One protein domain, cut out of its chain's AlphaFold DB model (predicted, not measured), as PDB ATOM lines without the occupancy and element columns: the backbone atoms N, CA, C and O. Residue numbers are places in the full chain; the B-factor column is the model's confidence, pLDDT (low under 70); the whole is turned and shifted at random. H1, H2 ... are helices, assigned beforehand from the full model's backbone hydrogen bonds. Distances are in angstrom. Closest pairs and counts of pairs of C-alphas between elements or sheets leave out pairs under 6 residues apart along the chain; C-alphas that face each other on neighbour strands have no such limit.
ATOM      1  N   ALA A 130     101.090 -36.250  44.599       96.94
ATOM      2  CA  ALA A 130     100.737 -36.822  45.898       96.94
ATOM      3  C   ALA A 130      99.642 -36.021  46.612       96.94
ATOM      4  O   ALA A 130      98.783 -36.618  47.241       96.94
ATOM      5  N   ARG A 131      99.609 -34.686  46.470       95.94
ATOM      6  CA  ARG A 131      98.534 -33.882  47.078       95.94
ATOM      7  C   ARG A 131      97.192 -34.210  46.440       95.94
ATOM      8  O   ARG A 131      96.211 -34.383  47.147       95.94
ATOM      9  N   HIS A 132      97.168 -34.358  45.117       95.69
ATOM     10  CA  HIS A 132      95.973 -34.817  44.418       95.69
ATOM     11  C   HIS A 132      95.556 -36.224  44.872       95.69
ATOM     12  O   HIS A 132      94.391 -36.427  45.186       95.69
ATOM     13  N   ALA A 133      96.502 -37.159  45.008       97.62
ATOM     14  CA  ALA A 133      96.207 -38.503  45.501       97.62
ATOM     15  C   ALA A 133      95.638 -38.504  46.932       97.62
ATOM     16  O   ALA A 133      94.700 -39.242  47.210       97.62
ATOM     17  N   VAL A 134      96.147 -37.644  47.821       97.69
ATOM     18  CA  VAL A 134      95.601 -37.471  49.179       97.69
ATOM     19  C   VAL A 134      94.189 -36.879  49.147       97.69
ATOM     20  O   VAL A 134      93.338 -37.317  49.911       97.69
ATOM     21  N   VAL A 135      93.905 -35.923  48.255       96.44
ATOM     22  CA  VAL A 135      92.543 -35.383  48.083       96.44
ATOM     23  C   VAL A 135      91.573 -36.484  47.640       96.44
ATOM     24  O   VAL A 135      90.507 -36.624  48.235       96.44
ATOM     25  N   GLU A 136      91.956 -37.316  46.668       97.31
ATOM     26  CA  GLU A 136      91.143 -38.467  46.249       97.31
ATOM     27  C   GLU A 136      90.962 -39.484  47.387       97.31
ATOM     28  O   GLU A 136      89.844 -39.931  47.654       97.31
ATOM     29  N   ALA A 137      92.028 -39.800  48.127       97.12
ATOM     30  CA  ALA A 137      91.960 -40.685  49.289       97.12
ATOM     31  C   ALA A 137      91.028 -40.132  50.381       97.12
ATOM     32  O   ALA A 137      90.257 -40.888  50.968       97.12
ATOM     33  N   ALA A 138      91.028 -38.815  50.614       95.38
ATOM     34  CA  ALA A 138      90.123 -38.164  51.558       95.38
ATOM     35  C   ALA A 138      88.657 -38.306  51.119       95.38
ATOM     36  O   ALA A 138      87.785 -38.610  51.936       95.38
ATOM     37  N   ILE A 139      88.380 -38.166  49.820       93.38
ATOM     38  CA  ILE A 139      87.043 -38.397  49.262       93.38
ATOM     39  C   ILE A 139      86.617 -39.854  49.484       93.38
ATOM     40  O   ILE A 139      85.496 -40.091  49.938       93.38
ATOM     41  N   LEU A 140      87.493 -40.827  49.219       94.25
ATOM     42  CA  LEU A 140      87.207 -42.249  49.441       94.25
ATOM     43  C   LEU A 140      86.967 -42.566  50.925       94.25
ATOM     44  O   LEU A 140      85.983 -43.231  51.252       94.25
ATOM     45  N   ALA A 141      87.799 -42.033  51.823       91.56
ATOM     46  CA  ALA A 141      87.699 -42.232  53.270       91.56
ATOM     47  C   ALA A 141      86.361 -41.733  53.845       91.56
ATOM     48  O   ALA A 141      85.752 -42.388  54.686       91.56
ATOM     49  N   THR A 142      85.820 -40.622  53.332       89.19
ATOM     50  CA  THR A 142      84.489 -40.142  53.758       89.19
ATOM     51  C   THR A 142      83.324 -41.002  53.249       89.19
ATOM     52  O   THR A 142      82.192 -40.835  53.704       89.19
ATOM     53  N   ARG A 143      83.578 -41.938  52.321       88.31
ATOM     54  CA  ARG A 143      82.570 -42.753  51.620       88.31
ATOM     55  C   ARG A 143      82.656 -44.248  51.935       88.31
ATOM     56  O   ARG A 143      82.063 -45.045  51.212       88.31
ATOM     57  N   VAL A 144      83.322 -44.639  53.022       87.38
ATOM     58  CA  VAL A 144      83.439 -46.053  53.439       87.38
ATOM     59  C   VAL A 144      82.083 -46.774  53.585       87.38
ATOM     60  O   VAL A 144      81.984 -47.966  53.324       87.38
ATOM     61  N   HIS A 145      81.008 -46.039  53.897       81.38
ATOM     62  CA  HIS A 145      79.629 -46.547  54.006       81.38
ATOM     63  C   HIS A 145      78.844 -46.579  52.678       81.38
ATOM     64  O   HIS A 145      77.669 -46.956  52.654       81.38
ATOM     65  N   LEU A 146      79.449 -46.136  51.572       81.94
ATOM     66  CA  LEU A 146      78.833 -46.090  50.239       81.94
ATOM     67  C   LEU A 146      79.543 -46.991  49.229       81.94
ATOM     68  O   LEU A 146      78.941 -47.359  48.218       81.94
ATOM     69  N   LEU A 147      80.815 -47.298  49.477       84.19
ATOM     70  CA  LEU A 147      81.680 -48.020  48.557       84.19
ATOM     71  C   LEU A 147      81.952 -49.445  49.061       84.19
ATOM     72  O   LEU A 147      82.113 -49.638  50.267       84.19
ATOM     73  N   PRO A 148      82.040 -50.437  48.156       84.25
ATOM     74  CA  PRO A 148      82.457 -51.782  48.528       84.25
ATOM     75  C   PRO A 148      83.876 -51.789  49.126       84.25
ATOM     76  O   PRO A 148      84.762 -51.123  48.580       84.25
ATOM     77  N   PRO A 149      84.139 -52.575  50.188       85.81
ATOM     78  CA  PRO A 149      85.465 -52.670  50.801       85.81
ATOM     79  C   PRO A 149      86.583 -53.033  49.818       85.81
ATOM     80  O   PRO A 149      87.662 -52.449  49.869       85.81
ATOM     81  N   ASP A 150      86.334 -53.956  48.888       85.50
ATOM     82  CA  ASP A 150      87.352 -54.378  47.917       85.50
ATOM     83  C   ASP A 150      87.694 -53.274  46.910       85.50
ATOM     84  O   ASP A 150      88.862 -53.092  46.557       85.50
ATOM     85  N   ASP A 151      86.703 -52.476  46.506       89.56
ATOM     86  CA  ASP A 151      86.931 -51.303  45.660       89.56
ATOM     87  C   ASP A 151      87.684 -50.197  46.401       89.56
ATOM     88  O   ASP A 151      88.508 -49.513  45.789       89.56
ATOM     89  N   LEU A 152      87.436 -50.018  47.704       90.62
ATOM     90  CA  LEU A 152      88.210 -49.100  48.543       90.62
ATOM     91  C   LEU A 152      89.673 -49.542  48.622       90.62
ATOM     92  O   LEU A 152      90.554 -48.737  48.329       90.62
ATOM     93  N   ARG A 153      89.939 -50.822  48.929       91.06
ATOM     94  CA  ARG A 153      91.308 -51.370  48.994       91.06
ATOM     95  C   ARG A 153      92.058 -51.173  47.683       91.06
ATOM     96  O   ARG A 153      93.186 -50.691  47.687       91.06
ATOM     97  N   ARG A 154      91.423 -51.519  46.559       95.38
ATOM     98  CA  ARG A 154      92.024 -51.375  45.228       95.38
ATOM     99  C   ARG A 154      92.371 -49.919  44.922       95.38
ATOM    100  O   ARG A 154      93.490 -49.639  44.511       95.38
ATOM    101  N   GLN A 155      91.438 -48.993  45.154       97.06
ATOM    102  CA  GLN A 155      91.671 -47.576  44.875       97.06
ATOM    103  C   GLN A 155      92.746 -46.970  45.785       97.06
ATOM    104  O   GLN A 155      93.583 -46.214  45.300       97.06
ATOM    105  N   PHE A 156      92.786 -47.327  47.072       96.88
ATOM    106  CA  PHE A 156      93.869 -46.896  47.964       96.88
ATOM    107  C   PHE A 156      95.230 -47.432  47.508       96.88
ATOM    108  O   PHE A 156      96.191 -46.666  47.465       96.88
ATOM    109  N   ALA A 157      95.310 -48.695  47.080       96.69
ATOM    110  CA  ALA A 157      96.544 -49.264  46.538       96.69
ATOM    111  C   ALA A 157      97.028 -48.517  45.279       96.69
ATOM    112  O   ALA A 157      98.218 -48.224  45.152       96.69
ATOM    113  N   ASP A 158      96.115 -48.144  44.378       97.62
ATOM    114  CA  ASP A 158      96.443 -47.356  43.185       97.62
ATOM    115  C   ASP A 158      96.974 -45.953  43.553       97.62
ATOM    116  O   ASP A 158      97.939 -45.462  42.953       97.62
ATOM    117  N   LEU A 159      96.383 -45.308  44.567       98.12
ATOM    118  CA  LEU A 159      96.810 -43.994  45.060       98.12
ATOM    119  C   LEU A 159      98.159 -44.052  45.792       98.12
ATOM    120  O   LEU A 159      98.985 -43.151  45.603       98.12
ATOM    121  N   ALA A 160      98.424 -45.119  46.551       97.56
ATOM    122  CA  ALA A 160      99.679 -45.322  47.274       97.56
ATOM    123  C   ALA A 160     100.892 -45.262  46.330       97.56
ATOM    124  O   ALA A 160     101.871 -44.574  46.612       97.56
ATOM    125  N   VAL A 161     100.781 -45.836  45.123       97.94
ATOM    126  CA  VAL A 161     101.838 -45.775  44.093       97.94
ATOM    127  C   VAL A 161     102.201 -44.333  43.705       97.94
ATOM    128  O   VAL A 161     103.350 -44.044  43.349       97.94
ATOM    129  N   ILE A 162     101.234 -43.412  43.718       97.88
ATOM    130  CA  ILE A 162     101.457 -41.994  43.402       97.88
ATOM    131  C   ILE A 162     102.111 -41.280  44.589       97.88
ATOM    132  O   ILE A 162     103.051 -40.498  44.389       97.88
ATOM    133  N   VAL A 163     101.624 -41.557  45.800       97.69
ATOM    134  CA  VAL A 163     102.153 -41.009  47.054       97.69
ATOM    135  C   VAL A 163     103.609 -41.427  47.226       97.69
ATOM    136  O   VAL A 163     104.471 -40.560  47.346       97.69
ATOM    137  N   ASP A 164     103.932 -42.706  47.068       97.50
ATOM    138  CA  ASP A 164     105.296 -43.222  47.207       97.50
ATOM    139  C   ASP A 164     106.315 -42.493  46.337       97.50
ATOM    140  O   ASP A 164     107.425 -42.196  46.785       97.50
ATOM    141  N   LYS A 165     105.919 -42.162  45.105       97.12
ATOM    142  CA  LYS A 165     106.787 -41.529  44.107       97.12
ATOM    143  C   LYS A 165     106.956 -40.029  44.295       97.12
ATOM    144  O   LYS A 165     107.923 -39.479  43.773       97.12
ATOM    145  N   THR A 166     105.994 -39.349  44.917       97.31
ATOM    146  CA  THR A 166     105.928 -37.879  44.851       97.31
ATOM    147  C   THR A 166     105.681 -37.185  46.185       97.31
ATOM    148  O   THR A 166     105.784 -35.970  46.235       97.31
ATOM    149  N   ALA A 167     105.381 -37.906  47.265       96.56
ATOM    150  CA  ALA A 167     105.049 -37.322  48.560       96.56
ATOM    151  C   ALA A 167     106.281 -36.865  49.355       96.56
ATOM    152  O   ALA A 167     107.260 -37.610  49.494       96.56
ATOM    153  N   GLY A 168     106.183 -35.667  49.942       96.25
ATOM    154  CA  GLY A 168     107.011 -35.252  51.070       96.25
ATOM    155  C   GLY A 168     106.439 -35.760  52.402       96.25
ATOM    156  O   GLY A 168     105.454 -36.501  52.407       96.25
ATOM    157  N   PRO A 169     107.025 -35.364  53.548       97.06
ATOM    158  CA  PRO A 169     106.603 -35.847  54.866       97.06
ATOM    159  C   PRO A 169     105.119 -35.602  55.169       97.06
ATOM    160  O   PRO A 169     104.432 -36.517  55.606       97.06
ATOM    161  N   ARG A 170     104.603 -34.403  54.858       94.56
ATOM    162  CA  ARG A 170     103.202 -34.037  55.134       94.56
ATOM    163  C   ARG A 170     102.204 -34.822  54.287       94.56
ATOM    164  O   ARG A 170     101.144 -35.184  54.780       94.56
ATOM    165  N   GLU A 171     102.506 -35.066  53.010       97.25
ATOM    166  CA  GLU A 171     101.624 -35.864  52.153       97.25
ATOM    167  C   GLU A 171     101.614 -37.345  52.562       97.25
ATOM    168  O   GLU A 171     100.566 -37.975  52.453       97.25
ATOM    169  N   ARG A 172     102.744 -37.890  53.045       98.00
ATOM    170  CA  ARG A 172     102.802 -39.260  53.588       98.00
ATOM    171  C   ARG A 172     101.969 -39.384  54.854       98.00
ATOM    172  O   ARG A 172     101.089 -40.227  54.896       98.00
ATOM    173  N   GLU A 173     102.168 -38.475  55.804       97.31
ATOM    174  CA  GLU A 173     101.391 -38.415  57.046       97.31
ATOM    175  C   GLU A 173      99.881 -38.317  56.772       97.31
ATOM    176  O   GLU A 173      99.084 -39.052  57.349       97.31
ATOM    177  N   ALA A 174      99.479 -37.455  55.832       96.81
ATOM    178  CA  ALA A 174      98.077 -37.309  55.454       96.81
ATOM    179  C   ALA A 174      97.499 -38.588  54.831       96.81
ATOM    180  O   ALA A 174      96.350 -38.935  55.095       96.81
ATOM    181  N   PHE A 175      98.275 -39.280  53.992       98.06
ATOM    182  CA  PHE A 175      97.841 -40.527  53.368       98.06
ATOM    183  C   PHE A 175      97.763 -41.676  54.379       98.06
ATOM    184  O   PHE A 175      96.764 -42.387  54.391       98.06
ATOM    185  N   GLU A 176      98.758 -41.810  55.258       96.81
ATOM    186  CA  GLU A 176      98.787 -42.800  56.343       96.81
ATOM    187  C   GLU A 176      97.585 -42.625  57.280       96.81
ATOM    188  O   GLU A 176      96.897 -43.596  57.578       96.81
ATOM    189  N   LEU A 177      97.249 -41.385  57.660       95.75
ATOM    190  CA  LEU A 177      96.050 -41.085  58.453       95.75
ATOM    191  C   LEU A 177      94.764 -41.593  57.778       95.75
ATOM    192  O   LEU A 177      93.884 -42.153  58.435       95.75
ATOM    193  N   LEU A 178      94.637 -41.380  56.467       96.19
ATOM    194  CA  LEU A 178      93.469 -41.807  55.695       96.19
ATOM    195  C   LEU A 178      93.418 -43.326  55.531       96.19
ATOM    196  O   LEU A 178      92.339 -43.908  55.624       96.19
ATOM    197  N   GLU A 179      94.566 -43.962  55.308       94.94
ATOM    198  CA  GLU A 179      94.679 -45.415  55.223       94.94
ATOM    199  C   GLU A 179      94.307 -46.067  56.558       94.94
ATOM    200  O   GLU A 179      93.446 -46.945  56.575       94.94
ATOM    201  N   SER A 180      94.850 -45.581  57.679       92.25
ATOM    202  CA  SER A 180      94.475 -46.043  59.020       92.25
ATOM    203  C   SER A 180      92.979 -45.886  59.275       92.25
ATOM    204  O   SER A 180      92.341 -46.840  59.706       92.25
ATOM    205  N   HIS A 181      92.388 -44.738  58.927       90.44
ATOM    206  CA  HIS A 181      90.946 -44.529  59.072       90.44
ATOM    207  C   HIS A 181      90.115 -45.537  58.265       90.44
ATOM    208  O   HIS A 181      89.085 -46.013  58.736       90.44
ATOM    209  N   VAL A 182      90.540 -45.872  57.044       89.69
ATOM    210  CA  VAL A 182      89.840 -46.857  56.209       89.69
ATOM    211  C   VAL A 182      90.038 -48.279  56.728       89.69
ATOM    212  O   VAL A 182      89.089 -49.058  56.688       89.69
ATOM    213  N   VAL A 183      91.222 -48.618  57.240       88.31
ATOM    214  CA  VAL A 183      91.483 -49.916  57.881       88.31
ATOM    215  C   VAL A 183      90.625 -50.080  59.135       88.31
ATOM    216  O   VAL A 183      89.917 -51.073  59.243       88.31
ATOM    217  N   GLU A 184      90.594 -49.079  60.018       86.00
ATOM    218  CA  GLU A 184      89.711 -49.065  61.193       86.00
ATOM    219  C   GLU A 184      88.236 -49.158  60.786       86.00
ATOM    220  O   GLU A 184      87.462 -49.901  61.385       86.00
ATOM    221  N   ALA A 185      87.839 -48.453  59.721       83.62
ATOM    222  CA  ALA A 185      86.495 -48.573  59.177       83.62
ATOM    223  C   ALA A 185      86.198 -50.014  58.726       83.62
ATOM    224  O   ALA A 185      85.118 -50.527  58.985       83.62
ATOM    225  N   MET A 186      87.145 -50.696  58.081       81.75
ATOM    226  CA  MET A 186      86.972 -52.077  57.614       81.75
ATOM    227  C   MET A 186      86.827 -53.109  58.739       81.75
ATOM    228  O   MET A 186      86.326 -54.199  58.463       81.75
ATOM    229  N   ASP A 187      87.216 -52.772  59.969       79.75
ATOM    230  CA  ASP A 187      86.992 -53.617  61.146       79.75
ATOM    231  C   ASP A 187      85.547 -53.524  61.674       79.75
ATOM    232  O   ASP A 187      85.115 -54.364  62.472       79.75
ATOM    233  N   HIS A 188      84.763 -52.536  61.223       74.62
ATOM    234  CA  HIS A 188      83.340 -52.458  61.543       74.62
ATOM    235  C   HIS A 188      82.518 -53.518  60.790       74.62
ATOM    236  O   HIS A 188      82.860 -53.918  59.671       74.62
TER     237      HIS A 188
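This is residues 130 to 188 of the 520 residues of an uncharacterized protein of Planctomycetaceae bacterium (UniProt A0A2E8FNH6). Two long helices, H2 and H3, stand side by side as a hairpin, and the shorter H1 packs along both of them; together they make a three-helix bundle, up and down, whose helix centres form a triangle. The link from H1 to H2 runs round one end of the bundle, and the tight turn from H2 to H3 is at the other end. The printed part has 59 residues, with three named helices in the order H1, H2, H3 and no named strand, and its class is all helix. It is compact, with a radius of gyration of the C-alphas of 10.7 A, and elongated in outline, spanning 31 by 16 by 14 A.

Start with H2, residues 149 to 166: find C-alpha 149 at (85.465, -52.670, 50.801), and from there the helix runs 25.9 A to C-alpha 166 at (105.928, -37.879, 44.851). Go on to H3, residues 169 to 186, also 18 residues long, which covers 25.6 A and ends with C-alpha 186 at (86.972, -52.077, 57.614). Then go back to the first printed residue, Ala 130, where H1, residues 130 to 141, begins; its first and last C-alphas are 15.9 A apart.

Look first at H2 and H3, a helical hairpin: they touch, running opposite ways at a shallow tilt of 10 degrees, and their closest C-alphas are those of Val 163 and Arg 172, 6.8 A apart. Next look at Ala 130, whose C-alpha is 4.6 A from that of Val 163, the closest pair of H1 and H2. These two helices touch and form the other helical hairpin, opposite ways at a shallow tilt of 16 degrees. H1 also touches H3, and the two run the same way at a shallow tilt of 18 degrees; here the closest C-alphas are those of Val 134 and Phe 175, 5.6 A apart. In the bundle, each helix runs against the one before it in the chain. Along the backbones of H1 and H3, every O i to N i+4 pair is within hydrogen-bond range; in H2, 11 of 14 are.

The two C-alphas farthest apart are those of Thr 166 and His 188, at 31.6 A. The printed part runs from 130 to 188 with no cut. H1 to H2 is a short link of 7 residues, H2 to H3 a tight link of 2, and neither is long. The mean pLDDT of the printed part is 92.8, and no printed residue is under 70; by helix the means are 96 for H1, 95 for H2 and 93 for H3.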